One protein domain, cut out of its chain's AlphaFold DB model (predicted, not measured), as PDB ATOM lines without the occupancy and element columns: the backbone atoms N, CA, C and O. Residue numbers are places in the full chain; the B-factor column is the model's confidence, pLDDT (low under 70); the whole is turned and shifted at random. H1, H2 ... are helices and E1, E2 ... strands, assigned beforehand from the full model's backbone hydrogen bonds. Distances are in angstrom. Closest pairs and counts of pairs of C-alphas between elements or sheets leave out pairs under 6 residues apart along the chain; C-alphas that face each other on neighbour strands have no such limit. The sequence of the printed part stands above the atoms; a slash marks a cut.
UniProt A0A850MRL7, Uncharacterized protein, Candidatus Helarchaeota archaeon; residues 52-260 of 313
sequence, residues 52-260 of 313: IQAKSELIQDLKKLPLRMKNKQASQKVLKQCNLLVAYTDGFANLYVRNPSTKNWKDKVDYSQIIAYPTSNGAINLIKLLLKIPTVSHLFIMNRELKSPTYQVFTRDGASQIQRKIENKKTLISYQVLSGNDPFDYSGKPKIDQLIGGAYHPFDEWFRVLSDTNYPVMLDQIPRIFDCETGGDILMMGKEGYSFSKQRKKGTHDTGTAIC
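AT A GLANCE: This is residues 52 to 260 of the 313 residues of an uncharacterized protein of Candidatus Helarchaeota archaeon (UniProt A0A850MRL7). A strongly twisted sheet of seven antiparallel strands runs through the domain and curls round helix H7, with short helices H3 and H4 on one face and H6 on the opposite face near edge strand E8. The small hairpin E3-E4 sits next to H3 and H4, H5 packs on H6, and H2 lies far out near the E1 end. The 209 printed residues hold seven named helices and nine named strands in the order H1 H2 E1 E2 H3 E3 E4 H4 E5 E6 E7 E8 H5 H6 H7 E9; the large sheet runs E1 E2 E9 E5 E6 E7 E8. The class is mixed, helices and strands, with under half of the residues in named elements; the whole is compact, with a radius of gyration of the C-alphas of 17.4 A and spans of 52 by 43 by 31 A.

HOW THE PARTS SIT: E1, residues 84 to 88, and E2, residues 92 to 97, form a hairpin, with N 87 and O 94 3.0 A apart. E9, residues 234 to 238, is the antiparallel neighbour of E2, with N 93 and O 236 2.8 A apart, and of E5, residues 136 to 143, with N 140 and O 235 2.8 A apart. E5, E6 at residues 150 to 155, E7 at 158 to 167 and E8 at 170 to 180 form a meander, each strand the antiparallel neighbour of the one before; N 141 and O 152, 2.9 A, N 153 and O 160, 2.8 A, and N 163 and O 174, 2.9 A, are within hydrogen-bond range. H7, residues 218 to 227, is on this sheet; its closest C-alphas to E7 are Leu 219 and Ile 162, 6.6 A. H4, residues 126 to 130, has a height over the sheet of 8.2 A. H3, residues 111 to 115, touches H4 on the same face, closest C-alphas Ile 114 and Leu 126, 5.7 A. E3, residues 117 to 119, and E4, residues 122 to 124, form a hairpin, with N 117 and O 124 2.8 A apart. H6, residues 203 to 210, is on the opposite face from H4 and touches H5, residues 190 to 193, closest C-alphas Val 209 and Ile 192, 6.1 A. H1, residues 58 to 62, only grazes the sheet; H2, residues 76 to 79, is not on it. Every O i to N i+4 pair is within range in H1, H3, H4 and H6, and 5 of 6 in H7; H2 and H5 are too short for one.

IN THESE COORDINATES: H1 begins at C-alpha 58 (-62.265, 29.352, 36.737), and E9 ends at C-alpha 238 (-57.985, 37.407, 37.619). E8 measures 31.1 A, E7 29.9 A, E5 20.1 A and H7 14.2 A.

THE WHOLE: The farthest C-alphas, Lys 77 and Pro 190, are 55.1 A apart. The printed part has no cut. The links H1 to H2 and E2 to H3 are long, and residues 239 to 260 hold no named element. Residues 247 to 248 have pLDDT under 70.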
ATOM      1  N   ILE A  52     -68.316  43.571  36.336       88.19
ATOM      2  CA  ILE A  52     -68.021  42.348  35.579       88.19
ATOM      3  C   ILE A  52     -68.475  42.560  34.131       88.19
ATOM      4  O   ILE A  52     -69.660  42.760  33.867       88.19
ATOM      5  N   GLN A  53     -67.533  42.488  33.195       85.69
ATOM      6  CA  GLN A  53     -67.761  42.612  31.754       85.69
ATOM      7  C   GLN A  53     -67.962  41.245  31.097       85.69
ATOM      8  O   GLN A  53     -68.774  41.098  30.186       85.69
ATOM      9  N   ALA A  54     -67.254  40.225  31.584       79.81
ATOM     10  CA  ALA A  54     -67.326  38.876  31.052       79.81
ATOM     11  C   ALA A  54     -67.297  37.840  32.178       79.81
ATOM     12  O   ALA A  54     -66.569  37.949  33.164       79.81
ATOM     13  N   LYS A  55     -68.117  36.800  32.021       70.38
ATOM     14  CA  LYS A  55     -68.170  35.695  32.979       70.38
ATOM     15  C   LYS A  55     -67.029  34.729  32.710       70.38
ATOM     16  O   LYS A  55     -66.755  34.388  31.562       70.38
ATOM     17  N   SER A  56     -66.426  34.243  33.785       71.00
ATOM     18  CA  SER A  56     -65.470  33.146  33.760       71.00
ATOM     19  C   SER A  56     -65.901  32.100  34.768       71.00
ATOM     20  O   SER A  56     -66.314  32.429  35.873       71.00
ATOM     21  N   GLU A  57     -65.771  30.827  34.415       79.38
ATOM     22  CA  GLU A  57     -65.849  29.757  35.402       79.38
ATOM     23  C   GLU A  57     -64.444  29.182  35.572       79.38
ATOM     24  O   GLU A  57     -64.094  28.198  34.926       79.38
ATOM     25  N   LEU A  58     -63.647  29.782  36.470       88.81
ATOM     26  CA  LEU A  58     -62.265  29.352  36.737       88.81
ATOM     27  C   LEU A  58     -62.178  27.833  36.950       88.81
ATOM     28  O   LEU A  58     -61.288  27.161  36.443       88.81
ATOM     29  N   ILE A  59     -63.149  27.273  37.671       90.50
ATOM     30  CA  ILE A  59     -63.226  25.837  37.939       90.50
ATOM     31  C   ILE A  59     -63.454  25.014  36.668       90.50
ATOM     32  O   ILE A  59     -62.937  23.903  36.575       90.50
ATOM     33  N   GLN A  60     -64.219  25.510  35.694       89.44
ATOM     34  CA  GLN A  60     -64.358  24.823  34.410       89.44
ATOM     35  C   GLN A  60     -63.051  24.858  33.622       89.44
ATOM     36  O   GLN A  60     -62.684  23.843  33.037       89.44
ATOM     37  N   ASP A  61     -62.332  25.980  33.635       90.69
ATOM     38  CA  ASP A  61     -61.056  26.091  32.930       90.69
ATOM     39  C   ASP A  61     -59.972  25.219  33.565       90.69
ATOM     40  O   ASP A  61     -59.284  24.480  32.863       90.69
ATOM     41  N   LEU A  62     -59.887  25.198  34.895       92.62
ATOM     42  CA  LEU A  62     -58.952  24.335  35.615       92.62
ATOM     43  C   LEU A  62     -59.257  22.840  35.423       92.62
ATOM     44  O   LEU A  62     -58.332  22.033  35.384       92.62
ATOM     45  N   LYS A  63     -60.528  22.450  35.236       91.62
ATOM     46  CA  LYS A  63     -60.909  21.056  34.932       91.62
ATOM     47  C   LYS A  63     -60.411  20.566  33.571       91.62
ATOM     48  O   LYS A  63     -60.382  19.358  33.358       91.62
ATOM     49  N   LYS A  64     -60.048  21.473  32.657       91.00
ATOM     50  CA  LYS A  64     -59.463  21.128  31.349       91.00
ATOM     51  C   LYS A  64     -57.976  20.782  31.458       91.00
ATOM     52  O   LYS A  64     -57.398  20.281  30.499       91.00
ATOM     53  N   LEU A  65     -57.343  21.069  32.598       91.19
ATOM     54  CA  LEU A  65     -55.945  20.731  32.832       91.19
ATOM     55  C   LEU A  65     -55.783  19.222  33.068       91.19
ATOM     56  O   LEU A  65     -56.694  18.583  33.598       91.19
ATOM     57  N   PRO A  66     -54.608  18.640  32.761       92.38
ATOM     58  CA  PRO A  66     -54.306  17.228  33.014       92.38
ATOM     59  C   PRO A  66     -54.030  16.951  34.508       92.38
ATOM     60  O   PRO A  66     -53.069  16.276  34.868       92.38
ATOM     61  N   LEU A  67     -54.859  17.503  35.398       92.38
ATOM     62  CA  LEU A  67     -54.723  17.439  36.850       92.38
ATOM     63  C   LEU A  67     -56.056  17.084  37.499       92.38
ATOM     64  O   LEU A  67     -57.114  17.597  37.138       92.38
ATOM     65  N   ARG A  68     -56.006  16.250  38.540       92.88
ATOM     66  CA  ARG A  68     -57.188  15.968  39.358       92.88
ATOM     67  C   ARG A  68     -57.332  17.047  40.418       92.88
ATOM     68  O   ARG A  68     -56.505  17.137  41.326       92.88
ATOM     69  N   MET A  69     -58.395  17.839  40.328       93.62
ATOM     70  CA  MET A  69     -58.606  18.986  41.211       93.62
ATOM     71  C   MET A  69     -59.845  18.868  42.105       93.62
ATOM     72  O   MET A  69     -60.828  18.202  41.756       93.62
ATOM     73  N   LYS A  70     -59.827  19.584  43.233       92.88
ATOM     74  CA  LYS A  70     -61.007  19.857  44.067       92.88
ATOM     75  C   LYS A  70     -61.037  21.313  44.521       92.88
ATOM     76  O   LYS A  70     -60.006  21.940  44.710       92.88
ATOM     77  N   ASN A  71     -62.243  21.831  44.711       89.69
ATOM     78  CA  ASN A  71     -62.516  23.191  45.185       89.69
ATOM     79  C   ASN A  71     -63.568  23.213  46.310       89.69
ATOM     80  O   ASN A  71     -64.251  24.208  46.528       89.69
ATOM     81  N   LYS A  72     -63.773  22.060  46.949       84.69
ATOM     82  CA  LYS A  72     -64.697  21.836  48.061       84.69
ATOM     83  C   LYS A  72     -64.051  20.852  49.024       84.69
ATOM     84  O   LYS A  72     -63.167  20.092  48.617       84.69
ATOM     85  N   GLN A  73     -64.540  20.829  50.260       82.62
ATOM     86  CA  GLN A  73     -64.148  19.829  51.244       82.62
ATOM     87  C   GLN A  73     -64.300  18.415  50.663       82.62
ATOM     88  O   GLN A  73     -65.274  18.102  49.972       82.62
ATOM     89  N   ALA A  74     -63.305  17.570  50.909       83.19
ATOM     90  CA  ALA A  74     -63.243  16.218  50.379       83.19
ATOM     91  C   ALA A  74     -62.678  15.265  51.434       83.19
ATOM     92  O   ALA A  74     -61.893  15.665  52.291       83.19
ATOM     93  N   SER A  75     -63.066  13.992  51.357       87.38
ATOM     94  CA  SER A  75     -62.522  12.963  52.240       87.38
ATOM     95  C   SER A  75     -61.050  12.683  51.932       87.38
ATOM     96  O   SER A  75     -60.587  12.858  50.801       87.38
ATOM     97  N   GLN A  76     -60.320  12.148  52.913       86.50
ATOM     98  CA  GLN A  76     -58.900  11.825  52.751       86.50
ATOM     99  C   GLN A  76     -58.634  10.865  51.578       86.50
ATOM    100  O   GLN A  76     -57.628  10.993  50.881       86.50
ATOM    101  N   LYS A  77     -59.556   9.928  51.310       89.94
ATOM    102  CA  LYS A  77     -59.476   9.008  50.162       89.94
ATOM    103  C   LYS A  77     -59.476   9.760  48.828       89.94
ATOM    104  O   LYS A  77     -58.706   9.416  47.938       89.94
ATOM    105  N   VAL A  78     -60.314  10.789  48.706       87.75
ATOM    106  CA  VAL A  78     -60.399  11.630  47.506       87.75
ATOM    107  C   VAL A  78     -59.164  12.519  47.388       87.75
ATOM    108  O   VAL A  78     -58.566  12.584  46.319       87.75
ATOM    109  N   LEU A  79     -58.720  13.133  48.490       89.12
ATOM    110  CA  LEU A  79     -57.521  13.980  48.509       89.12
ATOM    111  C   LEU A  79     -56.249  13.223  48.093       89.12
ATOM    112  O   LEU A  79     -55.384  13.796  47.434       89.12
ATOM    113  N   LYS A  80     -56.155  11.919  48.392       88.81
ATOM    114  CA  LYS A  80     -55.063  11.044  47.924       88.81
ATOM    115  C   LYS A  80     -55.032  10.839  46.405       88.81
ATOM    116  O   LYS A  80     -54.034  10.335  45.896       88.81
ATOM    117  N   GLN A  81     -56.082  11.213  45.682       89.50
ATOM    118  CA  GLN A  81     -56.157  11.113  44.224       89.50
ATOM    119  C   GLN A  81     -56.067  12.477  43.537       89.50
ATOM    120  O   GLN A  81     -56.047  12.527  42.312       89.50
ATOM    121  N   CYS A  82     -56.040  13.572  44.299       93.25
ATOM    122  CA  CYS A  82     -55.947  14.922  43.762       93.25
ATOM    123  C   CYS A  82     -54.492  15.393  43.686       93.25
ATOM    124  O   CYS A  82     -53.628  14.952  44.449       93.25
ATOM    125  N   ASN A  83     -54.256  16.308  42.752       94.62
ATOM    126  CA  ASN A  83     -53.002  17.028  42.545       94.62
ATOM    127  C   ASN A  83     -53.124  18.497  42.955       94.62
ATOM    128  O   ASN A  83     -52.130  19.110  43.325       94.62
ATOM    129  N   LEU A  84     -54.342  19.045  42.889       95.56
ATOM    130  CA  LEU A  84     -54.611  20.463  43.096       95.56
ATOM    131  C   LEU A  84     -55.835  20.666  43.997       95.56
ATOM    132  O   LEU A  84     -56.899  20.093  43.738       95.56
ATOM    133  N   LEU A  85     -55.705  21.510  45.018       95.50
ATOM    134  CA  LEU A  85     -56.844  22.110  45.714       95.50
ATOM    135  C   LEU A  85     -56.910  23.592  45.384       95.50
ATOM    136  O   LEU A  85     -55.884  24.247  45.224       95.50
ATOM    137  N   VAL A  86     -58.126  24.110  45.272       95.00
ATOM    138  CA  VAL A  86     -58.369  25.495  44.873       95.00
ATOM    139  C   VAL A  86     -59.328  26.137  45.857       95.00
ATOM    140  O   VAL A  86     -60.468  25.688  45.993       95.00
ATOM    141  N   ALA A  87     -58.873  27.202  46.502       93.06
ATOM    142  CA  ALA A  87     -59.713  28.137  47.236       93.06
ATOM    143  C   ALA A  87     -59.661  29.474  46.499       93.06
ATOM    144  O   ALA A  87     -58.589  29.909  46.098       93.06
ATOM    145  N   TYR A  88     -60.798  30.113  46.264       91.88
ATOM    146  CA  TYR A  88     -60.835  31.332  45.466       91.88
ATOM    147  C   TYR A  88     -61.920  32.274  45.958       91.88
ATOM    148  O   TYR A  88     -62.959  31.831  46.453       91.88
ATOM    149  N   THR A  89     -61.648  33.563  45.809       88.44
ATOM    150  CA  THR A  89     -62.635  34.633  45.898       88.44
ATOM    151  C   THR A  89     -62.960  35.097  44.482       88.44
ATOM    152  O   THR A  89     -62.743  34.358  43.517       88.44
ATOM    153  N   ASP A  90     -63.521  36.288  44.316       87.88
ATOM    154  CA  ASP A  90     -63.919  36.712  42.988       87.88
ATOM    155  C   ASP A  90     -62.725  37.099  42.084       87.88
ATOM    156  O   ASP A  90     -62.800  36.853  40.880       87.88
ATOM    157  N   GLY A  91     -61.635  37.651  42.629       90.69
ATOM    158  CA  GLY A  91     -60.479  38.121  41.848       90.69
ATOM    159  C   GLY A  91     -59.144  37.424  42.153       90.69
ATOM    160  O   GLY A  91     -58.233  37.488  41.327       90.69
ATOM    161  N   PHE A  92     -59.038  36.676  43.259       94.06
ATOM    162  CA  PHE A  92     -57.868  35.851  43.583       94.06
ATOM    163  C   PHE A  92     -58.223  34.372  43.753       94.06
ATOM    164  O   PHE A  92     -59.314  34.006  44.190       94.06
ATOM    165  N   ALA A  93     -57.262  33.498  43.460       95.12
ATOM    166  CA  ALA A  93     -57.345  32.071  43.739       95.12
ATOM    167  C   ALA A  93     -56.034  31.549  44.338       95.12
ATOM    168  O   ALA A  93     -54.969  31.678  43.739       95.12
ATOM    169  N   ASN A  94     -56.132  30.921  45.505       95.94
ATOM    170  CA  ASN A  94     -55.074  30.147  46.133       95.94
ATOM    171  C   ASN A  94     -55.116  28.710  45.616       95.94
ATOM    172  O   ASN A  94     -56.113  27.994  45.767       95.94
ATOM    173  N   LEU A  95     -54.013  28.288  45.010       97.06
ATOM    174  CA  LEU A  95     -53.796  26.936  44.525       97.06
ATOM    175  C   LEU A  95     -52.831  26.236  45.471       97.06
ATOM    176  O   LEU A  95     -51.687  26.653  45.632       97.06
ATOM    177  N   TYR A  96     -53.302  25.149  46.065       96.38
ATOM    178  CA  TYR A  96     -52.492  24.242  46.864       96.38
ATOM    179  C   TYR A  96     -52.118  23.075  45.971       96.38
ATOM    180  O   TYR A  96     -52.998  22.392  45.435       96.38
ATOM    181  N   VAL A  97     -50.828  22.864  45.782       96.56
ATOM    182  CA  VAL A  97     -50.292  21.848  44.886       96.56
ATOM    183  C   VAL A  97     -49.771  20.713  45.745       96.56
ATOM    184  O   VAL A  97     -48.957  20.903  46.640       96.56
ATOM    185  N   ARG A  98     -50.236  19.494  45.480       95.88
ATOM    186  CA  ARG A  98     -49.775  18.340  46.246       95.88
ATOM    187  C   ARG A  98     -48.300  18.103  45.973       95.88
ATOM    188  O   ARG A  98     -47.949  17.880  44.810       95.88
ATOM    189  N   ASN A  99     -47.483  18.053  47.026       96.25
ATOM    190  CA  ASN A  99     -46.049  17.855  46.880       96.25
ATOM    191  C   ASN A  99     -45.761  16.545  46.125       96.25
ATOM    192  O   ASN A  99     -46.195  15.470  46.560       96.25
ATOM    193  N   PRO A 100     -45.085  16.598  44.964       94.81
ATOM    194  CA  PRO A 100     -44.893  15.418  44.139       94.81
ATOM    195  C   PRO A 100     -43.877  14.440  44.731       94.81
ATOM    196  O   PRO A 100     -43.969  13.254  44.411       94.81
ATOM    197  N   SER A 101     -42.969  14.894  45.594       94.19
ATOM    198  CA  SER A 101     -41.967  14.052  46.251       94.19
ATOM    199  C   SER A 101     -42.552  13.359  47.479       94.19
ATOM    200  O   SER A 101     -42.524  12.135  47.569       94.19
ATOM    201  N   THR A 102     -43.159  14.116  48.397       95.19
ATOM    202  CA  THR A 102     -43.651  13.572  49.678       95.19
ATOM    203  C   THR A 102     -45.091  13.066  49.614       95.19
ATOM    204  O   THR A 102     -45.545  12.330  50.487       95.19
ATOM    205  N   LYS A 103     -45.842  13.460  48.576       92.12
ATOM    206  CA  LYS A 103     -47.280  13.188  48.406       92.12
ATOM    207  C   LYS A 103     -48.158  13.764  49.526       92.12
ATOM    208  O   LYS A 103     -49.332  13.377  49.622       92.12
ATOM    209  N   ASN A 104     -47.633  14.691  50.323       91.81
ATOM    210  CA  ASN A 104     -48.325  15.383  51.404       91.81
ATOM    211  C   ASN A 104     -48.829  16.764  50.942       91.81
ATOM    212  O   ASN A 104     -48.280  17.359  50.020       91.81
ATOM    213  N   TRP A 105     -49.893  17.258  51.575       91.19
ATOM    214  CA  TRP A 105     -50.451  18.596  51.336       91.19
ATOM    215  C   TRP A 105     -49.873  19.660  52.272       91.19
ATOM    216  O   TRP A 105     -50.003  20.846  51.991       91.19
ATOM    217  N   LYS A 106     -49.290  19.244  53.406       91.00
ATOM    218  CA  LYS A 106     -48.644  20.162  54.355       91.00
ATOM    219  C   LYS A 106     -47.278  20.636  53.864       91.00
ATOM    220  O   LYS A 106     -46.863  21.739  54.203       91.00
ATOM    221  N   ASP A 107     -46.611  19.809  53.068       93.38
ATOM    222  CA  ASP A 107     -45.303  20.131  52.513       93.38
ATOM    223  C   ASP A 107     -45.525  21.028  51.296       93.38
ATOM    224  O   ASP A 107     -46.199  20.623  50.345       93.38
ATOM    225  N   LYS A 108     -44.990  22.251  51.335       92.75
ATOM    226  CA  LYS A 108     -45.082  23.190  50.211       92.75
ATOM    227  C   LYS A 108     -44.320  22.645  49.005       92.75
ATOM    228  O   LYS A 108     -43.389  21.852  49.163       92.75
ATOM    229  N   VAL A 109     -44.720  23.059  47.807       94.81
ATOM    230  CA  VAL A 109     -43.941  22.771  46.596       94.81
ATOM    231  C   VAL A 109     -42.881  23.835  46.344       94.81
ATOM    232  O   VAL A 109     -43.086  25.027  46.604       94.81
ATOM    233  N   ASP A 110     -41.764  23.384  45.790       93.31
ATOM    234  CA  ASP A 110     -40.678  24.243  45.335       93.31
ATOM    235  C   ASP A 110     -40.895  24.712  43.895       93.31
ATOM    236  O   ASP A 110     -41.690  24.148  43.133       93.31
ATOM    237  N   TYR A 111     -40.171  25.759  43.499       95.31
ATOM    238  CA  TYR A 111     -40.309  26.339  42.167       95.31
ATOM    239  C   TYR A 111     -39.972  25.327  41.062       95.31
ATOM    240  O   TYR A 111     -40.756  25.171  40.119       95.31
ATOM    241  N   SER A 112     -38.877  24.570  41.212       96.00
ATOM    242  CA  SER A 112     -38.510  23.475  40.302       96.00
ATOM    243  C   SER A 112     -39.637  22.447  40.108       96.00
ATOM    244  O   SER A 112     -39.916  22.018  38.984       96.00
ATOM    245  N   GLN A 113     -40.361  22.108  41.178       96.88
ATOM    246  CA  GLN A 113     -41.495  21.182  41.132       96.88
ATOM    247  C   GLN A 113     -42.715  21.777  40.418       96.88
ATOM    248  O   GLN A 113     -43.485  21.036  39.812       96.88
ATOM    249  N   ILE A 114     -42.909  23.097  40.464       97.19
ATOM    250  CA  ILE A 114     -44.009  23.777  39.768       97.19
ATOM    251  C   ILE A 114     -43.755  23.832  38.250       97.19
ATOM    252  O   ILE A 114     -44.684  23.648  37.453       97.19
ATOM    253  N   ILE A 115     -42.511  24.070  37.821       97.25
ATOM    254  CA  ILE A 115     -42.161  24.154  36.390       97.25
ATOM    255  C   ILE A 115     -42.025  22.788  35.706       97.25
ATOM    256  O   ILE A 115     -42.070  22.731  34.474       97.25
ATOM    257  N   ALA A 116     -41.892  21.713  36.486       97.38
ATOM    258  CA  ALA A 116     -41.772  20.333  36.023       97.38
ATOM    259  C   ALA A 116     -42.635  19.372  36.867       97.38
ATOM    260  O   ALA A 116     -42.174  18.326  37.326       97.38
ATOM    261  N   TYR A 117     -43.906  19.720  37.078       97.50
ATOM    262  CA  TYR A 117     -44.816  18.936  37.908       97.50
ATOM    263  C   TYR A 117     -45.122  17.576  37.259       97.50
ATOM    264  O   TYR A 117     -45.583  17.540  36.115       97.50
ATOM    265  N   PRO A 118     -44.906  16.440  37.944       95.56
ATOM    266  CA  PRO A 118     -45.086  15.129  37.336       95.56
ATOM    267  C   PRO A 118     -46.565  14.754  37.183       95.56
ATOM    268  O   PRO A 118     -47.351  14.832  38.130       95.56
ATOM    269  N   THR A 119     -46.930  14.260  35.999       92.25
ATOM    270  CA  THR A 119     -48.240  13.649  35.711       92.25
ATOM    271  C   THR A 119     -48.072  12.257  35.103       92.25
ATOM    272  O   THR A 119     -46.959  11.846  34.777       92.25
ATOM    273  N   SER A 120     -49.176  11.528  34.906       87.44
ATOM    274  CA  SER A 120     -49.151  10.229  34.215       87.44
ATOM    275  C   SER A 120     -48.655  10.319  32.769       87.44
ATOM    276  O   SER A 120     -48.171   9.329  32.239       87.44
ATOM    277  N   ASN A 121     -48.763  11.496  32.144       89.75
ATOM    278  CA  ASN A 121     -48.417  11.721  30.739       89.75
ATOM    279  C   ASN A 121     -47.081  12.474  30.588       89.75
ATOM    280  O   ASN A 121     -46.809  13.038  29.532       89.75
ATOM    281  N   GLY A 122     -46.270  12.523  31.651       94.19
ATOM    282  CA  GLY A 122     -45.012  13.265  31.700       94.19
ATOM    283  C   GLY A 122     -45.076  14.529  32.559       94.19
ATOM    284  O   GLY A 122     -46.111  14.870  33.144       94.19
ATOM    285  N   ALA A 123     -43.937  15.208  32.683       96.88
ATOM    286  CA  ALA A 123     -43.833  16.448  33.443       96.88
ATOM    287  C   ALA A 123     -44.498  17.614  32.695       96.88
ATOM    288  O   ALA A 123     -44.357  17.754  31.480       96.88
ATOM    289  N   ILE A 124     -45.204  18.468  33.432       97.06
ATOM    290  CA  ILE A 124     -45.865  19.664  32.905       97.06
ATOM    291  C   ILE A 124     -45.364  20.919  33.616       97.06
ATOM    292  O   ILE A 124     -45.037  20.897  34.799       97.06
ATOM    293  N   ASN A 125     -45.381  22.044  32.907       97.69
ATOM    294  CA  ASN A 125     -45.121  23.347  33.505       97.69
ATOM    295  C   ASN A 125     -46.446  23.990  33.934       97.69
ATOM    296  O   ASN A 125     -47.232  24.423  33.085       97.69
ATOM    297  N   LEU A 126     -46.696  24.044  35.245       97.69
ATOM    298  CA  LEU A 126     -47.953  24.568  35.784       97.69
ATOM    299  C   LEU A 126     -48.133  26.055  35.469       97.69
ATOM    300  O   LEU A 126     -49.235  26.458  35.112       97.69
ATOM    301  N   ILE A 127     -47.060  26.852  35.509       97.94
ATOM    302  CA  ILE A 127     -47.096  28.293  35.202       97.94
ATOM    303  C   ILE A 127     -47.611  28.511  33.777       97.94
ATOM    304  O   ILE A 127     -48.597  29.214  33.560       97.94
ATOM    305  N   LYS A 128     -46.999  27.829  32.800       96.88
ATOM    306  CA  LYS A 128     -47.386  27.922  31.384       96.88
ATOM    307  C   LYS A 128     -48.820  27.456  31.141       96.88
ATOM    308  O   LYS A 128     -49.491  28.000  30.270       96.88
ATOM    309  N   LEU A 129     -49.289  26.436  31.859       96.25
ATOM    310  CA  LEU A 129     -50.661  25.944  31.719       96.25
ATOM    311  C   LEU A 129     -51.685  26.906  32.321       96.25
ATOM    312  O   LEU A 129     -52.705  27.174  31.692       96.25
ATOM    313  N   LEU A 130     -51.410  27.445  33.506       97.12
ATOM    314  CA  LEU A 130     -52.320  28.350  34.204       97.12
ATOM    315  C   LEU A 130     -52.432  29.707  33.491       97.12
ATOM    316  O   LEU A 130     -53.537  30.218  33.350       97.12
ATOM    317  N   LEU A 131     -51.342  30.249  32.931       97.06
ATOM    318  CA  LEU A 131     -51.373  31.498  32.141       97.06
ATOM    319  C   LEU A 131     -52.119  31.384  30.799       97.06
ATOM    320  O   LEU A 131     -52.462  32.400  30.179       97.06
ATOM    321  N   LYS A 132     -52.389  30.159  30.326       95.31
ATOM    322  CA  LYS A 132     -53.261  29.934  29.161       95.31
ATOM    323  C   LYS A 132     -54.736  30.130  29.494       95.31
ATOM    324  O   LYS A 132     -55.524  30.326  28.571       95.31
ATOM    325  N   ILE A 133     -55.117  30.097  30.773       93.94
ATOM    326  CA  ILE A 133     -56.493  30.366  31.189       93.94
ATOM    327  C   ILE A 133     -56.802  31.827  30.835       93.94
ATOM    328  O   ILE A 133     -56.123  32.726  31.335       93.94
ATOM    329  N   PRO A 134     -57.798  32.104  29.970       89.00
ATOM    330  CA  PRO A 134     -58.009  33.445  29.424       89.00
ATOM    331  C   PRO A 134     -58.231  34.526  30.479       89.00
ATOM    332  O   PRO A 134     -57.971  35.697  30.208       89.00
ATOM    333  N   THR A 135     -58.712  34.131  31.653       90.81
ATOM    334  CA  THR A 135     -59.189  35.012  32.718       90.81
ATOM    335  C   THR A 135     -58.157  35.236  33.810       90.81
ATOM    336  O   THR A 135     -58.369  36.092  34.661       90.81
ATOM    337  N   VAL A 136     -57.028  34.527  33.762       95.00
ATOM    338  CA  VAL A 136     -55.875  34.763  34.633       95.00
ATOM    339  C   VAL A 136     -55.051  35.914  34.056       95.00
ATOM    340  O   VAL A 136     -54.738  35.930  32.864       95.00
ATOM    341  N   SER A 137     -54.724  36.892  34.899       96.44
ATOM    342  CA  SER A 137     -53.832  38.005  34.561       96.44
ATOM    343  C   SER A 137     -52.410  37.732  35.042       96.44
ATOM    344  O   SER A 137     -51.468  37.876  34.267       96.44
ATOM    345  N   HIS A 138     -52.278  37.297  36.297       98.44
ATOM    346  CA  HIS A 138     -50.998  37.097  36.963       98.44
ATOM    347  C   HIS A 138     -50.972  35.784  37.737       98.44
ATOM    348  O   HIS A 138     -51.992  35.334  38.269       98.44
ATOM    349  N   LEU A 139     -49.774  35.225  37.861       98.44
ATOM    350  CA  LEU A 139     -49.436  34.184  38.820       98.44
ATOM    351  C   LEU A 139     -48.323  34.680  39.735       98.44
ATOM    352  O   LEU A 139     -47.376  35.312  39.272       98.44
ATOM    353  N   PHE A 140     -48.414  34.327  41.009       98.44
ATOM    354  CA  PHE A 140     -47.396  34.610  42.009       98.44
ATOM    355  C   PHE A 140     -46.967  33.309  42.666       98.44
ATOM    356  O   PHE A 140     -47.807  32.461  42.984       98.44
ATOM    357  N   ILE A 141     -45.661  33.146  42.849       97.69
ATOM    358  CA  ILE A 141     -45.053  31.944  43.420       97.69
ATOM    359  C   ILE A 141     -43.909  32.367  44.332       97.69
ATOM    360  O   ILE A 141     -43.055  33.151  43.930       97.69
ATOM    361  N   MET A 142     -43.845  31.803  45.533       95.50
ATOM    362  CA  MET A 142     -42.656  31.920  46.372       95.50
ATOM    363  C   MET A 142     -41.608  30.889  45.934       95.50
ATOM    364  O   MET A 142     -41.849  29.685  46.009       95.50
ATOM    365  N   ASN A 143     -40.437  31.354  45.499       95.00
ATOM    366  CA  ASN A 143     -39.286  30.500  45.240       95.00
ATOM    367  C   ASN A 143     -38.533  30.244  46.554       95.00
ATOM    368  O   ASN A 143     -37.790  31.096  47.041       95.00
ATOM    369  N   ARG A 144     -38.760  29.056  47.120       90.62
ATOM    370  CA  ARG A 144     -38.198  28.601  48.401       90.62
ATOM    371  C   ARG A 144     -36.797  27.998  48.274       90.62
ATOM    372  O   ARG A 144     -36.151  27.753  49.283       90.62
ATOM    373  N   GLU A 145     -36.322  27.792  47.048       91.31
ATOM    374  CA  GLU A 145     -35.002  27.214  46.766       91.31
ATOM    375  C   GLU A 145     -33.884  28.263  46.903       91.31
ATOM    376  O   GLU A 145     -32.702  27.928  46.987       91.31
ATOM    377  N   LEU A 146     -34.248  29.548  46.932       89.19
ATOM    378  CA  LEU A 146     -33.322  30.659  47.113       89.19
ATOM    379  C   LEU A 146     -33.134  30.987  48.597       89.19
ATOM    380  O   LEU A 146     -34.067  30.925  49.393       89.19
ATOM    381  N   LYS A 147     -31.919  31.416  48.962       83.31
ATOM    382  CA  LYS A 147     -31.569  31.777  50.351       83.31
ATOM    383  C   LYS A 147     -32.407  32.930  50.911       83.31
ATOM    384  O   LYS A 147     -32.592  33.016  52.121       83.31
ATOM    385  N   SER A 148     -32.871  33.828  50.046       85.81
ATOM    386  CA  SER A 148     -33.672  34.992  50.423       85.81
ATOM    387  C   SER A 148     -35.108  34.820  49.923       85.81
ATOM    388  O   SER A 148     -35.275  34.403  48.771       85.81
ATOM    389  N   PRO A 149     -36.134  35.180  50.727       88.31
ATOM    390  CA  PRO A 149     -37.530  35.142  50.302       88.31
ATOM    391  C   PRO A 149     -37.719  35.882  48.977       88.31
ATOM    392  O   PRO A 149     -37.582  37.106  48.903       88.31
ATOM    393  N   THR A 150     -37.986  35.113  47.924       96.25
ATOM    394  CA  THR A 150     -38.101  35.613  46.556       96.25
ATOM    395  C   THR A 150     -39.451  35.200  46.005       96.25
ATOM    396  O   THR A 150     -39.792  34.019  45.991       96.25
ATOM    397  N   TYR A 151     -40.221  36.175  45.547       97.62
ATOM    398  CA  TYR A 151     -41.563  35.980  45.025       97.62
ATOM    399  C   TYR A 151     -41.536  36.294  43.539       97.62
ATOM    400  O   TYR A 151     -41.264  37.421  43.132       97.62
ATOM    401  N   GLN A 152     -41.777  35.284  42.719       97.88
ATOM    402  CA  GLN A 152     -41.817  35.431  41.278       97.88
ATOM    403  C   GLN A 152     -43.229  35.769  40.831       97.88
ATOM    404  O   GLN A 152     -44.206  35.184  41.300       97.88
ATOM    405  N   VAL A 153     -43.307  36.721  39.912       98.56
ATOM    406  CA  VAL A 153     -44.539  37.208  39.308       98.56
ATOM    407  C   VAL A 153     -44.488  36.880  37.831       98.56
ATOM    408  O   VAL A 153     -43.496  37.172  37.167       98.56
ATOM    409  N   PHE A 154     -45.559  36.296  37.316       98.75
ATOM    410  CA  PHE A 154     -45.666  35.925  35.914       98.75
ATOM    411  C   PHE A 154     -46.945  36.481  35.314       98.75
ATOM    412  O   PHE A 154     -48.024  36.314  35.881       98.75
ATOM    413  N   THR A 155     -46.825  37.057  34.128       98.50
ATOM    414  CA  THR A 155     -47.928  37.273  33.191       98.50
ATOM    415  C   THR A 155     -47.691  36.401  31.961       98.50
ATOM    416  O   THR A 155     -46.714  35.653  31.886       98.50
ATOM    417  N   ARG A 156     -48.594  36.457  30.978       96.75
ATOM    418  CA  ARG A 156     -48.430  35.705  29.725       96.75
ATOM    419  C   ARG A 156     -47.138  36.063  28.985       96.75
ATOM    420  O   ARG A 156     -46.519  35.173  28.407       96.75
ATOM    421  N   ASP A 157     -46.765  37.335  29.035       97.12
ATOM    422  CA  ASP A 157     -45.735  37.925  28.179       97.12
ATOM    423  C   ASP A 157     -44.543  38.452  28.988       97.12
ATOM    424  O   ASP A 157     -43.702  39.168  28.451       97.12
ATOM    425  N   GLY A 158     -44.475  38.133  30.282       98.19
ATOM    426  CA  GLY A 158     -43.557  38.788  31.201       98.19
ATOM    427  C   GLY A 158     -43.328  38.040  32.504       98.19
ATOM    428  O   GLY A 158     -44.190  37.297  32.982       98.19
ATOM    429  N   ALA A 159     -42.162  38.260  33.099       98.62
ATOM    430  CA  ALA A 159     -41.831  37.773  34.427       98.62
ATOM    431  C   ALA A 159     -41.008  38.804  35.200       98.62
ATOM    432  O   ALA A 159     -40.140  39.477  34.647       98.62
ATOM    433  N   SER A 160     -41.236  38.878  36.504       98.69
ATOM    434  CA  SER A 160     -40.454  39.694  37.430       98.69
ATOM    435  C   SER A 160     -40.260  38.970  38.755       98.69
ATOM    436  O   SER A 160     -40.901  37.955  39.034       98.69
ATOM    437  N   GLN A 161     -39.404  39.518  39.605       98.00
ATOM    438  CA  GLN A 161     -39.230  39.068  40.977       98.00
ATOM    439  C   GLN A 161     -39.376  40.214  41.968       98.00
ATOM    440  O   GLN A 161     -39.029  41.358  41.679       98.00
ATOM    441  N   ILE A 162     -39.870  39.860  43.148       98.38
ATOM    442  CA  ILE A 162     -39.940  40.697  44.337       98.38
ATOM    443  C   ILE A 162     -39.087  40.024  45.407       98.38
ATOM    444  O   ILE A 162     -39.193  38.815  45.619       98.38
ATOM    445  N   GLN A 163     -38.286  40.802  46.122       97.31
ATOM    446  CA  GLN A 163     -37.632  40.353  47.345       97.31
ATOM    447  C   GLN A 163     -37.956  41.317  48.477       97.31
ATOM    448  O   GLN A 163     -38.030  42.528  48.273       97.31
ATOM    449  N   ARG A 164     -38.120  40.779  49.686       95.19
ATOM    450  CA  ARG A 164     -38.388  41.570  50.889       95.19
ATOM    451  C   ARG A 164     -37.438  41.169  52.006       95.19
ATOM    452  O   ARG A 164     -37.242  39.980  52.249       95.19
ATOM    453  N   LYS A 165     -36.911  42.158  52.724       93.81
ATOM    454  CA  LYS A 165     -36.204  41.962  53.995       93.81
ATOM    455  C   LYS A 165     -36.630  43.010  55.018       93.81
ATOM    456  O   LYS A 165     -37.138  44.069  54.653       93.81
ATOM    457  N   ILE A 166     -36.427  42.699  56.294       91.19
ATOM    458  CA  ILE A 166     -36.674  43.619  57.405       91.19
ATOM    459  C   ILE A 166     -35.316  43.994  57.997       91.19
ATOM    460  O   ILE A 166     -34.599  43.125  58.484       91.19
ATOM    461  N   GLU A 167     -34.969  45.279  57.968       92.94
ATOM    462  CA  GLU A 167     -33.735  45.815  58.558       92.94
ATOM    463  C   GLU A 167     -34.069  47.017  59.435       92.94
ATOM    464  O   GLU A 167     -34.794  47.914  59.013       92.94
ATOM    465  N   ASN A 168     -33.567  47.045  60.673       88.81
ATOM    466  CA  ASN A 168     -33.830  48.133  61.628       88.81
ATOM    467  C   ASN A 168     -35.329  48.473  61.767       88.81
ATOM    468  O   ASN A 168     -35.708  49.644  61.806       88.81
ATOM    469  N   LYS A 169     -36.187  47.439  61.819       85.31
ATOM    470  CA  LYS A 169     -37.662  47.538  61.850       85.31
ATOM    471  C   LYS A 169     -38.293  48.213  60.619       85.31
ATOM    472  O   LYS A 169     -39.457  48.593  60.668       85.31
ATOM    473  N   LYS A 170     -37.554  48.356  59.518       89.00
ATOM    474  CA  LYS A 170     -38.055  48.880  58.243       89.00
ATOM    475  C   LYS A 170     -38.168  47.762  57.218       89.00
ATOM    476  O   LYS A 170     -37.270  46.930  57.091       89.00
ATOM    477  N   THR A 171     -39.254  47.785  56.458       92.06
ATOM    478  CA  THR A 171     -39.440  46.907  55.304       92.06
ATOM    479  C   THR A 171     -38.669  47.462  54.115       92.06
ATOM    480  O   THR A 171     -38.911  48.591  53.682       92.06
ATOM    481  N   LEU A 172     -37.755  46.655  53.583       96.06
ATOM    482  CA  LEU A 172     -37.022  46.933  52.357       96.06
ATOM    483  C   LEU A 172     -37.495  45.984  51.261       96.06
ATOM    484  O   LEU A 172     -37.579  44.771  51.474       96.06
ATOM    485  N   ILE A 173     -37.773  46.543  50.090       97.38
ATOM    486  CA  ILE A 173     -38.307  45.842  48.929       97.38
ATOM    487  C   ILE A 173     -37.372  46.033  47.743       97.38
ATOM    488  O   ILE A 173     -36.903  47.141  47.483       97.38
ATOM    489  N   SER A 174     -37.145  44.949  47.018       97.88
ATOM    490  CA  SER A 174     -36.460  44.928  45.733       97.88
ATOM    491  C   SER A 174     -37.401  44.389  44.661       97.88
ATOM    492  O   SER A 174     -38.161  43.448  44.913       97.88
ATOM    493  N   TYR A 175     -37.355  45.000  43.478       98.56
ATOM    494  CA  TYR A 175     -38.121  44.595  42.306       98.56
ATOM    495  C   TYR A 175     -37.229  44.557  41.065       98.56
ATOM    496  O   TYR A 175     -36.431  45.468  40.817       98.56
ATOM    497  N   GLN A 176     -37.368  43.500  40.268       98.12
ATOM    498  CA  GLN A 176     -36.609  43.327  39.032       98.12
ATOM    499  C   GLN A 176     -37.441  42.601  37.978       98.12
ATOM    500  O   GLN A 176     -37.966  41.517  38.235       98.12
ATOM    501  N   VAL A 177     -37.505  43.165  36.773       98.44
ATOM    502  CA  VAL A 177     -38.034  42.473  35.592       98.44
ATOM    503  C   VAL A 177     -37.016  41.425  35.143       98.44
ATOM    504  O   VAL A 177     -35.835  41.724  34.979       98.44
ATOM    505  N   LEU A 178     -37.465  40.181  34.990       97.75
ATOM    506  CA  LEU A 178     -36.625  39.038  34.631       97.75
ATOM    507  C   LEU A 178     -36.644  38.762  33.126       97.75
ATOM    508  O   LEU A 178     -35.618  38.403  32.554       97.75
ATOM    509  N   SER A 179     -37.810  38.883  32.490       98.00
ATOM    510  CA  SER A 179     -37.965  38.654  31.054       98.00
ATOM    511  C   SER A 179     -39.269  39.240  30.523       98.00
ATOM    512  O   SER A 179     -40.245  39.368  31.261       98.00
ATOM    513  N   GLY A 180     -39.290  39.543  29.223       97.69
ATOM    514  CA  GLY A 180     -40.479  40.036  28.533       97.69
ATOM    515  C   GLY A 180     -40.962  41.385  29.067       97.69
ATOM    516  O   GLY A 180     -40.159  42.235  29.447       97.69
ATOM    517  N   ASN A 181     -42.279  41.569  29.074       98.00
ATOM    518  CA  ASN A 181     -42.917  42.776  29.586       98.00
ATOM    519  C   ASN A 181     -42.890  42.810  31.118       98.00
ATOM    520  O   ASN A 181     -42.975  41.776  31.778       98.00
ATOM    521  N   ASP A 182     -42.844  44.009  31.688       98.31
ATOM    522  CA  ASP A 182     -43.012  44.216  33.124       98.31
ATOM    523  C   ASP A 182     -44.422  43.774  33.569       98.31
ATOM    524  O   ASP A 182     -45.411  44.347  33.099       98.31
ATOM    525  N   PRO A 183     -44.555  42.775  34.466       98.25
ATOM    526  CA  PRO A 183     -45.850  42.315  34.959       98.25
ATOM    527  C   PRO A 183     -46.762  43.405  35.526       98.25
ATOM    528  O   PRO A 183     -47.970  43.313  35.346       98.25
ATOM    529  N   PHE A 184     -46.217  44.429  36.185       97.81
ATOM    530  CA  PHE A 184     -47.007  45.492  36.808       97.81
ATOM    531  C   PHE A 184     -46.971  46.811  36.039       97.81
ATOM    532  O   PHE A 184     -47.492  47.814  36.536       97.81
ATOM    533  N   ASP A 185     -46.390  46.820  34.836       96.62
ATOM    534  CA  ASP A 185     -46.249  48.025  34.018       96.62
ATOM    535  C   ASP A 185     -45.531  49.154  34.791       96.62
ATOM    536  O   ASP A 185     -45.934  50.313  34.767       96.62
ATOM    537  N   TYR A 186     -44.503  48.836  35.581       97.25
ATOM    538  CA  TYR A 186     -43.735  49.852  36.313       97.25
ATOM    539  C   TYR A 186     -42.650  50.501  35.454       97.25
ATOM    540  O   TYR A 186     -42.379  51.692  35.612       97.25
ATOM    541  N   SER A 187     -42.063  49.727  34.547       96.00
ATOM    542  CA  SER A 187     -40.993  50.144  33.643       96.00
ATOM    543  C   SER A 187     -41.415  51.283  32.706       96.00
ATOM    544  O   SER A 187     -42.546  51.327  32.223       96.00
ATOM    545  N   GLY A 188     -40.486  52.195  32.412       92.88
ATOM    546  CA  GLY A 188     -40.712  53.353  31.540       92.88
ATOM    547  C   GLY A 188     -41.371  54.540  32.250       92.88
ATOM    548  O   GLY A 188     -41.806  55.493  31.596       92.88
ATOM    549  N   LYS A 189     -41.464  54.498  33.585       94.50
ATOM    550  CA  LYS A 189     -41.995  55.579  34.425       94.50
ATOM    551  C   LYS A 189     -40.821  56.218  35.177       94.50
ATOM    552  O   LYS A 189     -40.316  55.602  36.114       94.50
ATOM    553  N   PRO A 190     -40.430  57.478  34.881       93.25
ATOM    554  CA  PRO A 190     -39.148  58.046  35.326       93.25
ATOM    555  C   PRO A 190     -38.854  57.972  36.831       93.25
ATOM    556  O   PRO A 190     -37.708  57.791  37.230       93.25
ATOM    557  N   LYS A 191     -39.879  58.120  37.685       93.62
ATOM    558  CA  LYS A 191     -39.724  58.031  39.149       93.62
ATOM    559  C   LYS A 191     -39.576  56.593  39.651       93.62
ATOM    560  O   LYS A 191     -38.989  56.382  40.703       93.62
ATOM    561  N   ILE A 192     -40.149  55.631  38.934       95.94
ATOM    562  CA  ILE A 192     -40.166  54.219  39.318       95.94
ATOM    563  C   ILE A 192     -38.923  53.519  38.772       95.94
ATOM    564  O   ILE A 192     -38.328  52.723  39.487       95.94
ATOM    565  N   ASP A 193     -38.471  53.884  37.568       95.12
ATOM    566  CA  ASP A 193     -37.273  53.320  36.929       95.12
ATOM    567  C   ASP A 193     -36.016  53.436  37.808       95.12
ATOM    568  O   ASP A 193     -35.138  52.584  37.738       95.12
ATOM    569  N   GLN A 194     -35.947  54.445  38.685       95.25
ATOM    570  CA  GLN A 194     -34.852  54.621  39.651       95.25
ATOM    571  C   GLN A 194     -34.829  53.566  40.769       95.25
ATOM    572  O   GLN A 194     -33.802  53.398  41.421       95.25
ATOM    573  N   LEU A 195     -35.956  52.895  41.019       97.25
ATOM    574  CA  LEU A 195     -36.114  51.877  42.060       97.25
ATOM    575  C   LEU A 195     -36.104  50.450  41.481       97.25
ATOM    576  O   LEU A 195     -35.888  49.478  42.207       97.25
ATOM    577  N   ILE A 196     -36.361  50.302  40.177       96.62
ATOM    578  CA  ILE A 196     -36.306  49.015  39.474       96.62
ATOM    579  C   ILE A 196     -34.841  48.618  39.255       96.62
ATOM    580  O   ILE A 196     -33.984  49.452  38.985       96.62
ATOM    581  N   GLY A 197     -34.550  47.318  39.323       94.25
ATOM    582  CA  GLY A 197     -33.229  46.778  38.975       94.25
ATOM    583  C   GLY A 197     -32.636  45.848  40.024       94.25
ATOM    584  O   GLY A 197     -31.473  45.472  39.924       94.25
ATOM    585  N   GLY A 198     -33.426  45.450  41.023       94.31
ATOM    586  CA  GLY A 198     -33.012  44.482  42.036       94.31
ATOM    587  C   GLY A 198     -32.388  45.095  43.296       94.31
ATOM    588  O   GLY A 198     -32.103  44.356  44.241       94.31
ATOM    589  N   ALA A 199     -32.216  46.418  43.358       96.69
ATOM    590  CA  ALA A 199     -31.773  47.105  44.569       96.69
ATOM    591  C   ALA A 199     -32.884  47.152  45.634       96.69
ATOM    592  O   ALA A 199     -34.074  47.160  45.322       96.69
ATOM    593  N   TYR A 200     -32.493  47.167  46.910       97.31
ATOM    594  CA  TYR A 200     -33.431  47.274  48.026       97.31
ATOM    595  C   TYR A 200     -33.716  48.736  48.361       97.31
ATOM    596  O   TYR A 200     -32.799  49.479  48.700       97.31
ATOM    597  N   HIS A 201     -34.997  49.096  48.381       97.50
ATOM    598  CA  HIS A 201     -35.482  50.414  48.781       97.50
ATOM    599  C   HIS A 201     -36.522  50.302  49.903       97.50
ATOM    600  O   HIS A 201     -37.266  49.315  49.957       97.50
ATOM    601  N   PRO A 202     -36.613  51.289  50.808       95.69
ATOM    602  CA  PRO A 202     -37.704  51.384  51.771       95.69
ATOM    603  C   PRO A 202     -39.080  51.300  51.113       95.69
ATOM    604  O   PRO A 202     -39.329  51.931  50.087       95.69
ATOM    605  N   PHE A 203     -40.004  50.563  51.734       93.38
ATOM    606  CA  PHE A 203     -41.375  50.452  51.229       93.38
ATOM    607  C   PHE A 203     -42.043  51.823  51.031       93.38
ATOM    608  O   PHE A 203     -42.737  52.016  50.041       93.38
ATOM    609  N   ASP A 204     -41.790  52.799  51.907       92.06
ATOM    610  CA  ASP A 204     -42.369  54.142  51.772       92.06
ATOM    611  C   ASP A 204     -41.914  54.874  50.496       92.06
ATOM    612  O   ASP A 204     -42.649  55.716  49.979       92.06
ATOM    613  N   GLU A 205     -40.719  54.577  49.974       95.38
ATOM    614  CA  GLU A 205     -40.253  55.121  48.689       95.38
ATOM    615  C   GLU A 205     -41.033  54.511  47.529       95.38
ATOM    616  O   GLU A 205     -41.568  55.253  46.704       95.38
ATOM    617  N   TRP A 206     -41.182  53.183  47.529       96.50
ATOM    618  CA  TRP A 206     -42.037  52.480  46.576       96.50
ATOM    619  C   TRP A 206     -43.472  52.997  46.633       96.50
ATOM    620  O   TRP A 206     -44.019  53.415  45.621       96.50
ATOM    621  N   PHE A 207     -44.082  53.038  47.816       94.19
ATOM    622  CA  PHE A 207     -45.482  53.415  47.975       94.19
ATOM    623  C   PHE A 207     -45.772  54.833  47.462       94.19
ATOM    624  O   PHE A 207     -46.795  55.051  46.816       94.19
ATOM    625  N   ARG A 208     -44.843  55.782  47.662       94.00
ATOM    626  CA  ARG A 208     -44.954  57.148  47.126       94.00
ATOM    627  C   ARG A 208     -44.976  57.213  45.602       94.00
ATOM    628  O   ARG A 208     -45.672  58.061  45.060       94.00
ATOM    629  N   VAL A 209     -44.188  56.388  44.912       95.56
ATOM    630  CA  VAL A 209     -44.112  56.430  43.439       95.56
ATOM    631  C   VAL A 209     -45.112  55.488  42.773       95.56
ATOM    632  O   VAL A 209     -45.514  55.723  41.636       95.56
ATOM    633  N   LEU A 210     -45.539  54.441  43.482       96.50
ATOM    634  CA  LEU A 210     -46.510  53.467  43.000       96.50
ATOM    635  C   LEU A 210     -47.957  53.905  43.219       96.50
ATOM    636  O   LEU A 210     -48.838  53.346  42.563       96.50
ATOM    637  N   SER A 211     -48.217  54.893  44.085       93.56
ATOM    638  CA  SER A 211     -49.572  55.333  44.447       93.56
ATOM    639  C   SER A 211     -50.448  55.643  43.242       93.56
ATOM    640  O   SER A 211     -51.635  55.325  43.275       93.56
ATOM    641  N   ASP A 212     -49.856  56.179  42.170       92.19
ATOM    642  CA  ASP A 212     -50.539  56.587  40.938       92.19
ATOM    643  C   ASP A 212     -50.607  55.478  39.872       92.19
ATOM    644  O   ASP A 212     -51.341  55.601  38.892       92.19
ATOM    645  N   THR A 213     -49.925  54.353  40.084       96.12
ATOM    646  CA  THR A 213     -49.928  53.205  39.162       96.12
ATOM    647  C   THR A 213     -51.181  52.346  39.304       96.12
ATOM    648  O   THR A 213     -51.942  52.479  40.264       96.12
ATOM    649  N   ASN A 214     -51.374  51.406  38.370       96.62
ATOM    650  CA  ASN A 214     -52.455  50.436  38.487       96.62
ATOM    651  C   ASN A 214     -52.204  49.380  39.572       96.62
ATOM    652  O   ASN A 214     -53.148  48.712  39.949       96.62
ATOM    653  N   TYR A 215     -50.988  49.223  40.101       97.12
ATOM    654  CA  TYR A 215     -50.670  48.222  41.127       97.12
ATOM    655  C   TYR A 215     -49.970  48.894  42.312       97.12
ATOM    656  O   TYR A 215     -48.771  48.706  42.505       97.12
ATOM    657  N   PRO A 216     -50.676  49.701  43.119       95.44
ATOM    658  CA  PRO A 216     -50.027  50.588  44.085       95.44
ATOM    659  C   PRO A 216     -49.382  49.871  45.282       95.44
ATOM    660  O   PRO A 216     -48.542  50.450  45.965       95.44
ATOM    661  N   VAL A 217     -49.783  48.626  45.562       93.94
ATOM    662  CA  VAL A 217     -49.446  47.922  46.815       93.94
ATOM    663  C   VAL A 217     -48.944  46.489  46.615       93.94
ATOM    664  O   VAL A 217     -48.593  45.822  47.588       93.94
ATOM    665  N   MET A 218     -48.865  45.998  45.372       96.06
ATOM    666  CA  MET A 218     -48.561  44.584  45.100       96.06
ATOM    667  C   MET A 218     -47.180  44.152  45.585       96.06
ATOM    668  O   MET A 218     -47.026  43.027  46.063       96.06
ATOM    669  N   LEU A 219     -46.205  45.061  45.537       96.75
ATOM    670  CA  LEU A 219     -44.857  44.798  46.026       96.75
ATOM    671  C   LEU A 219     -44.797  44.463  47.529       96.75
ATOM    672  O   LEU A 219     -43.917  43.711  47.937       96.75
ATOM    673  N   ASP A 220     -45.731  44.970  48.338       93.06
ATOM    674  CA  ASP A 220     -45.824  44.661  49.774       93.06
ATOM    675  C   ASP A 220     -46.848  43.558  50.072       93.06
ATOM    676  O   ASP A 220     -46.591  42.674  50.891       93.06
ATOM    677  N   GLN A 221     -47.982  43.546  49.363       93.38
ATOM    678  CA  GLN A 221     -49.043  42.567  49.597       93.38
ATOM    679  C   GLN A 221     -48.633  41.136  49.236       93.38
ATOM    680  O   GLN A 221     -48.948  40.217  49.991       93.38
ATOM    681  N   ILE A 222     -47.916  40.920  48.126       96.12
ATOM    682  CA  ILE A 222     -47.532  39.564  47.699       96.12
ATOM    683  C   ILE A 222     -46.669  38.866  48.761       96.12
ATOM    684  O   ILE A 222     -47.055  37.771  49.178       96.12
ATOM    685  N   PRO A 223     -45.557  39.462  49.247       95.06
ATOM    686  CA  PRO A 223     -44.786  38.865  50.331       95.06
ATOM    687  C   PRO A 223     -45.631  38.499  51.555       95.06
ATOM    688  O   PRO A 223     -45.523  37.382  52.056       95.06
ATOM    689  N   ARG A 224     -46.524  39.400  51.990       92.12
ATOM    690  CA  ARG A 224     -47.387  39.196  53.166       92.12
ATOM    691  C   ARG A 224     -48.382  38.052  52.989       92.12
ATOM    692  O   ARG A 224     -48.613  37.300  53.930       92.12
ATOM    693  N   ILE A 225     -48.950  37.883  51.794       93.12
ATOM    694  CA  ILE A 225     -49.859  36.762  51.507       93.12
ATOM    695  C   ILE A 225     -49.126  35.423  51.658       93.12
ATOM    696  O   ILE A 225     -49.684  34.476  52.209       93.12
ATOM    697  N   PHE A 226     -47.872  35.346  51.206       94.06
ATOM    698  CA  PHE A 226     -47.065  34.129  51.307       94.06
ATOM    699  C   PHE A 226     -46.456  33.884  52.694       94.06
ATOM    700  O   PHE A 226     -46.078  32.747  52.973       94.06
ATOM    701  N   ASP A 227     -46.393  34.894  53.568       90.94
ATOM    702  CA  ASP A 227     -46.036  34.699  54.982       90.94
ATOM    703  C   ASP A 227     -47.118  33.941  55.756       90.94
ATOM    704  O   ASP A 227     -46.852  33.356  56.804       90.94
ATOM    705  N   CYS A 228     -48.355  33.956  55.256       90.75
ATOM    706  CA  CYS A 228     -49.447  33.232  55.876       90.75
ATOM    707  C   CYS A 228     -49.235  31.720  55.712       90.75
ATOM    708  O   CYS A 228     -49.213  31.200  54.595       90.75
ATOM    709  N   GLU A 229     -49.149  30.985  56.825       87.81
ATOM    710  CA  GLU A 229     -48.930  29.529  56.819       87.81
ATOM    711  C   GLU A 229     -49.990  28.775  55.993       87.81
ATOM    712  O   GLU A 229     -49.703  27.780  55.310       87.81
ATOM    713  N   THR A 230     -51.225  29.287  56.004       89.06
ATOM    714  CA  THR A 230     -52.370  28.734  55.269       89.06
ATOM    715  C   THR A 230     -52.454  29.204  53.814       89.06
ATOM    716  O   THR A 230     -53.354  28.771  53.090       89.06
ATOM    717  N   GLY A 231     -51.518  30.040  53.352       90.25
ATOM    718  CA  GLY A 231     -51.424  30.496  51.966       90.25
ATOM    719  C   GLY A 231     -51.176  29.351  50.979       90.25
ATOM    720  O   GLY A 231     -50.582  28.322  51.325       90.25
ATOM    721  N   GLY A 232     -51.653  29.510  49.743       94.00
ATOM    722  CA  GLY A 232     -51.415  28.544  48.668       94.00
ATOM    723  C   GLY A 232     -49.941  28.447  48.254       94.00
ATOM    724  O   GLY A 232     -49.091  29.233  48.667       94.00
ATOM    725  N   ASP A 233     -49.635  27.476  47.400       96.56
ATOM    726  CA  ASP A 233     -48.327  27.369  46.746       96.56
ATOM    727  C   ASP A 233     -48.218  28.312  45.543       96.56
ATOM    728  O   ASP A 233     -47.143  28.832  45.245       96.56
ATOM    729  N   ILE A 234     -49.351  28.539  44.872       97.94
ATOM    730  CA  ILE A 234     -49.504  29.464  43.753       97.94
ATOM    731  C   ILE A 234     -50.688  30.378  44.069       97.94
ATOM    732  O   ILE A 234     -51.783  29.901  44.375       97.94
ATOM    733  N   LEU A 235     -50.491  31.686  43.953       97.75
ATOM    734  CA  LEU A 235     -51.574  32.663  43.979       97.75
ATOM    735  C   LEU A 235     -51.867  33.091  42.540       97.75
ATOM    736  O   LEU A 235     -50.954  33.441  41.798       97.75
ATOM    737  N   MET A 236     -53.131  33.069  42.132       97.12
ATOM    738  CA  MET A 236     -53.565  33.561  40.825       97.12
ATOM    739  C   MET A 236     -54.420  34.800  40.999       97.12
ATOM    740  O   MET A 236     -55.313  34.801  41.843       97.12
ATOM    741  N   MET A 237     -54.204  35.800  40.153       96.75
ATOM    742  CA  MET A 237     -55.085  36.959  40.042       96.75
ATOM    743  C   MET A 237     -55.842  36.918  38.720       96.75
ATOM    744  O   MET A 237     -55.281  36.594  37.670       96.75
ATOM    745  N   GLY A 238     -57.125  37.249  38.779       93.75
ATOM    746  CA  GLY A 238     -57.985  37.407  37.619       93.75
ATOM    747  C   GLY A 238     -57.670  38.680  36.836       93.75
ATOM    748  O   GLY A 238     -56.992  39.592  37.312       93.75
ATOM    749  N   LYS A 239     -58.143  38.746  35.596       91.75
ATOM    750  CA  LYS A 239     -58.190  39.993  34.826       91.75
ATOM    751  C   LYS A 239     -59.321  40.875  35.338       91.75
ATOM    752  O   LYS A 239     -60.404  40.377  35.640       91.75
ATOM    753  N   GLU A 240     -59.092  42.182  35.359       89.56
ATOM    754  CA  GLU A 240     -60.175  43.142  35.572       89.56
ATOM    755  C   GLU A 240     -61.286  42.941  34.534       89.56
ATOM    756  O   GLU A 240     -61.041  42.552  33.391       89.56
ATOM    757  N   GLY A 241     -62.529  43.159  34.956       88.75
ATOM    758  CA  GLY A 241     -63.714  42.856  34.155       88.75
ATOM    759  C   GLY A 241     -64.134  41.380  34.173       88.75
ATOM    760  O   GLY A 241     -65.209  41.062  33.664       88.75
ATOM    761  N   TYR A 242     -63.360  40.489  34.797       89.06
ATOM    762  CA  TYR A 242     -63.719  39.085  35.000       89.06
ATOM    763  C   TYR A 242     -63.899  38.766  36.485       89.06
ATOM    764  O   TYR A 242     -63.381  39.453  37.358       89.06
ATOM    765  N   SER A 243     -64.631  37.691  36.766       88.94
ATOM    766  CA  SER A 243     -64.742  37.110  38.104       88.94
ATOM    767  C   SER A 243     -64.513  35.607  38.026       88.94
ATOM    768  O   SER A 243     -65.005  34.950  37.108       88.94
ATOM    769  N   PHE A 244     -63.782  35.051  38.987       88.38
ATOM    770  CA  PHE A 244     -63.636  33.608  39.172       88.38
ATOM    771  C   PHE A 244     -64.898  32.955  39.749       88.38
ATOM    772  O   PHE A 244     -65.063  31.733  39.652       88.38
ATOM    773  N   SER A 245     -65.801  33.747  40.332       80.81
ATOM    774  CA  SER A 245     -67.049  33.265  40.906       80.81
ATOM    775  C   SER A 245     -68.120  33.019  39.853       80.81
ATOM    776  O   SER A 245     -68.308  33.765  38.897       80.81
ATOM    777  N   LYS A 246     -68.892  31.953  40.082       70.75
ATOM    778  CA  LYS A 246     -70.054  31.592  39.264       70.75
ATOM    779  C   LYS A 246     -71.281  32.461  39.574       70.75
ATOM    780  O   LYS A 246     -72.273  32.416  38.842       70.75
ATOM    781  N   GLN A 247     -71.263  33.200  40.687       68.62
ATOM    782  CA  GLN A 247     -72.418  33.985  41.111       68.62
ATOM    783  C   GLN A 247     -72.733  35.092  40.100       68.62
ATOM    784  O   GLN A 247     -71.848  35.719  39.524       68.62
ATOM    785  N   ARG A 248     -74.029  35.345  39.886       60.66
ATOM    786  CA  ARG A 248     -74.536  36.347  38.936       60.66
ATOM    787  C   ARG A 248     -74.417  37.768  39.506       60.66
ATOM    788  O   ARG A 248     -75.419  38.469  39.616       60.66
ATOM    789  N   LYS A 249     -73.214  38.186  39.893       71.00
ATOM    790  CA  LYS A 249     -72.960  39.564  40.326       71.00
ATOM    791  C   LYS A 249     -72.761  40.471  39.104       71.00
ATOM    792  O   LYS A 249     -72.325  40.014  38.049       71.00
ATOM    793  N   LYS A 250     -73.112  41.755  39.241       81.19
ATOM    794  CA  LYS A 250     -72.835  42.806  38.237       81.19
ATOM    795  C   LYS A 250     -71.478  43.493  38.465       81.19
ATOM    796  O   LYS A 250     -70.990  44.187  37.581       81.19
ATOM    797  N   GLY A 251     -70.870  43.287  39.630       84.94
ATOM    798  CA  GLY A 251     -69.580  43.846  40.013       84.94
ATOM    799  C   GLY A 251     -68.850  42.932  40.985       84.94
ATOM    800  O   GLY A 251     -69.434  41.978  41.508       84.94
ATOM    801  N   THR A 252     -67.566  43.202  41.169       86.88
ATOM    802  CA  THR A 252     -66.670  42.389  41.978       86.88
ATOM    803  C   THR A 252     -65.459  43.187  42.473       86.88
ATOM    804  O   THR A 252     -65.343  44.374  42.183       86.88
ATOM    805  N   HIS A 253     -64.599  42.547  43.256       89.50
ATOM    806  CA  HIS A 253     -63.434  43.113  43.927       89.50
ATOM    807  C   HIS A 253     -62.295  42.069  43.937       89.50
ATOM    808  O   HIS A 253     -62.269  41.173  43.092       89.50
ATOM    809  N   ASP A 254     -61.350  42.175  44.874       85.69
ATOM    810  CA  ASP A 254     -60.255  41.214  45.089       85.69
ATOM    811  C   ASP A 254     -59.249  41.098  43.943       85.69
ATOM    812  O   ASP A 254     -58.814  40.004  43.594       85.69
ATOM    813  N   THR A 255     -58.832  42.216  43.363       91.88
ATOM    814  CA  THR A 255     -57.606  42.236  42.557       91.88
ATOM    815  C   THR A 255     -56.607  43.201  43.171       91.88
ATOM    816  O   THR A 255     -56.964  44.087  43.944       91.88
ATOM    817  N   GLY A 256     -55.338  43.026  42.828       93.38
ATOM    818  CA  GLY A 256     -54.245  43.892  43.260       93.38
ATOM    819  C   GLY A 256     -54.238  45.282  42.630       93.38
ATOM    820  O   GLY A 256     -53.247  46.002  42.761       93.38
ATOM    821  N   THR A 257     -55.280  45.632  41.875       95.94
ATOM    822  CA  THR A 257     -55.283  46.827  41.044       95.94
ATOM    823  C   THR A 257     -55.767  48.062  41.796       95.94
ATOM    824  O   THR A 257     -56.391  47.975  42.858       95.94
ATOM    825  N   ALA A 258     -55.506  49.242  41.240       96.00
ATOM    826  CA  ALA A 258     -55.862  50.517  41.842       96.00
ATOM    827  C   ALA A 258     -57.372  50.644  42.079       96.00
ATOM    828  O   ALA A 258     -57.771  51.143  43.125       96.00
ATOM    829  N   ILE A 259     -58.219  50.147  41.170       94.75
ATOM    830  CA  ILE A 259     -59.681  50.222  41.335       94.75
ATOM    831  C   ILE A 259     -60.200  49.359  42.499       94.75
ATOM    832  O   ILE A 259     -61.258  49.651  43.048       94.75
ATOM    833  N   CYS A 260     -59.463  48.315  42.893       95.31
ATOM    834  CA  CYS A 260     -59.786  47.466  44.041       95.31
ATOM    835  C   CYS A 260     -59.104  47.906  45.340       95.31
ATOM    836  O   CYS A 260     -59.599  47.588  46.417       95.31
TER     837      CYS A 260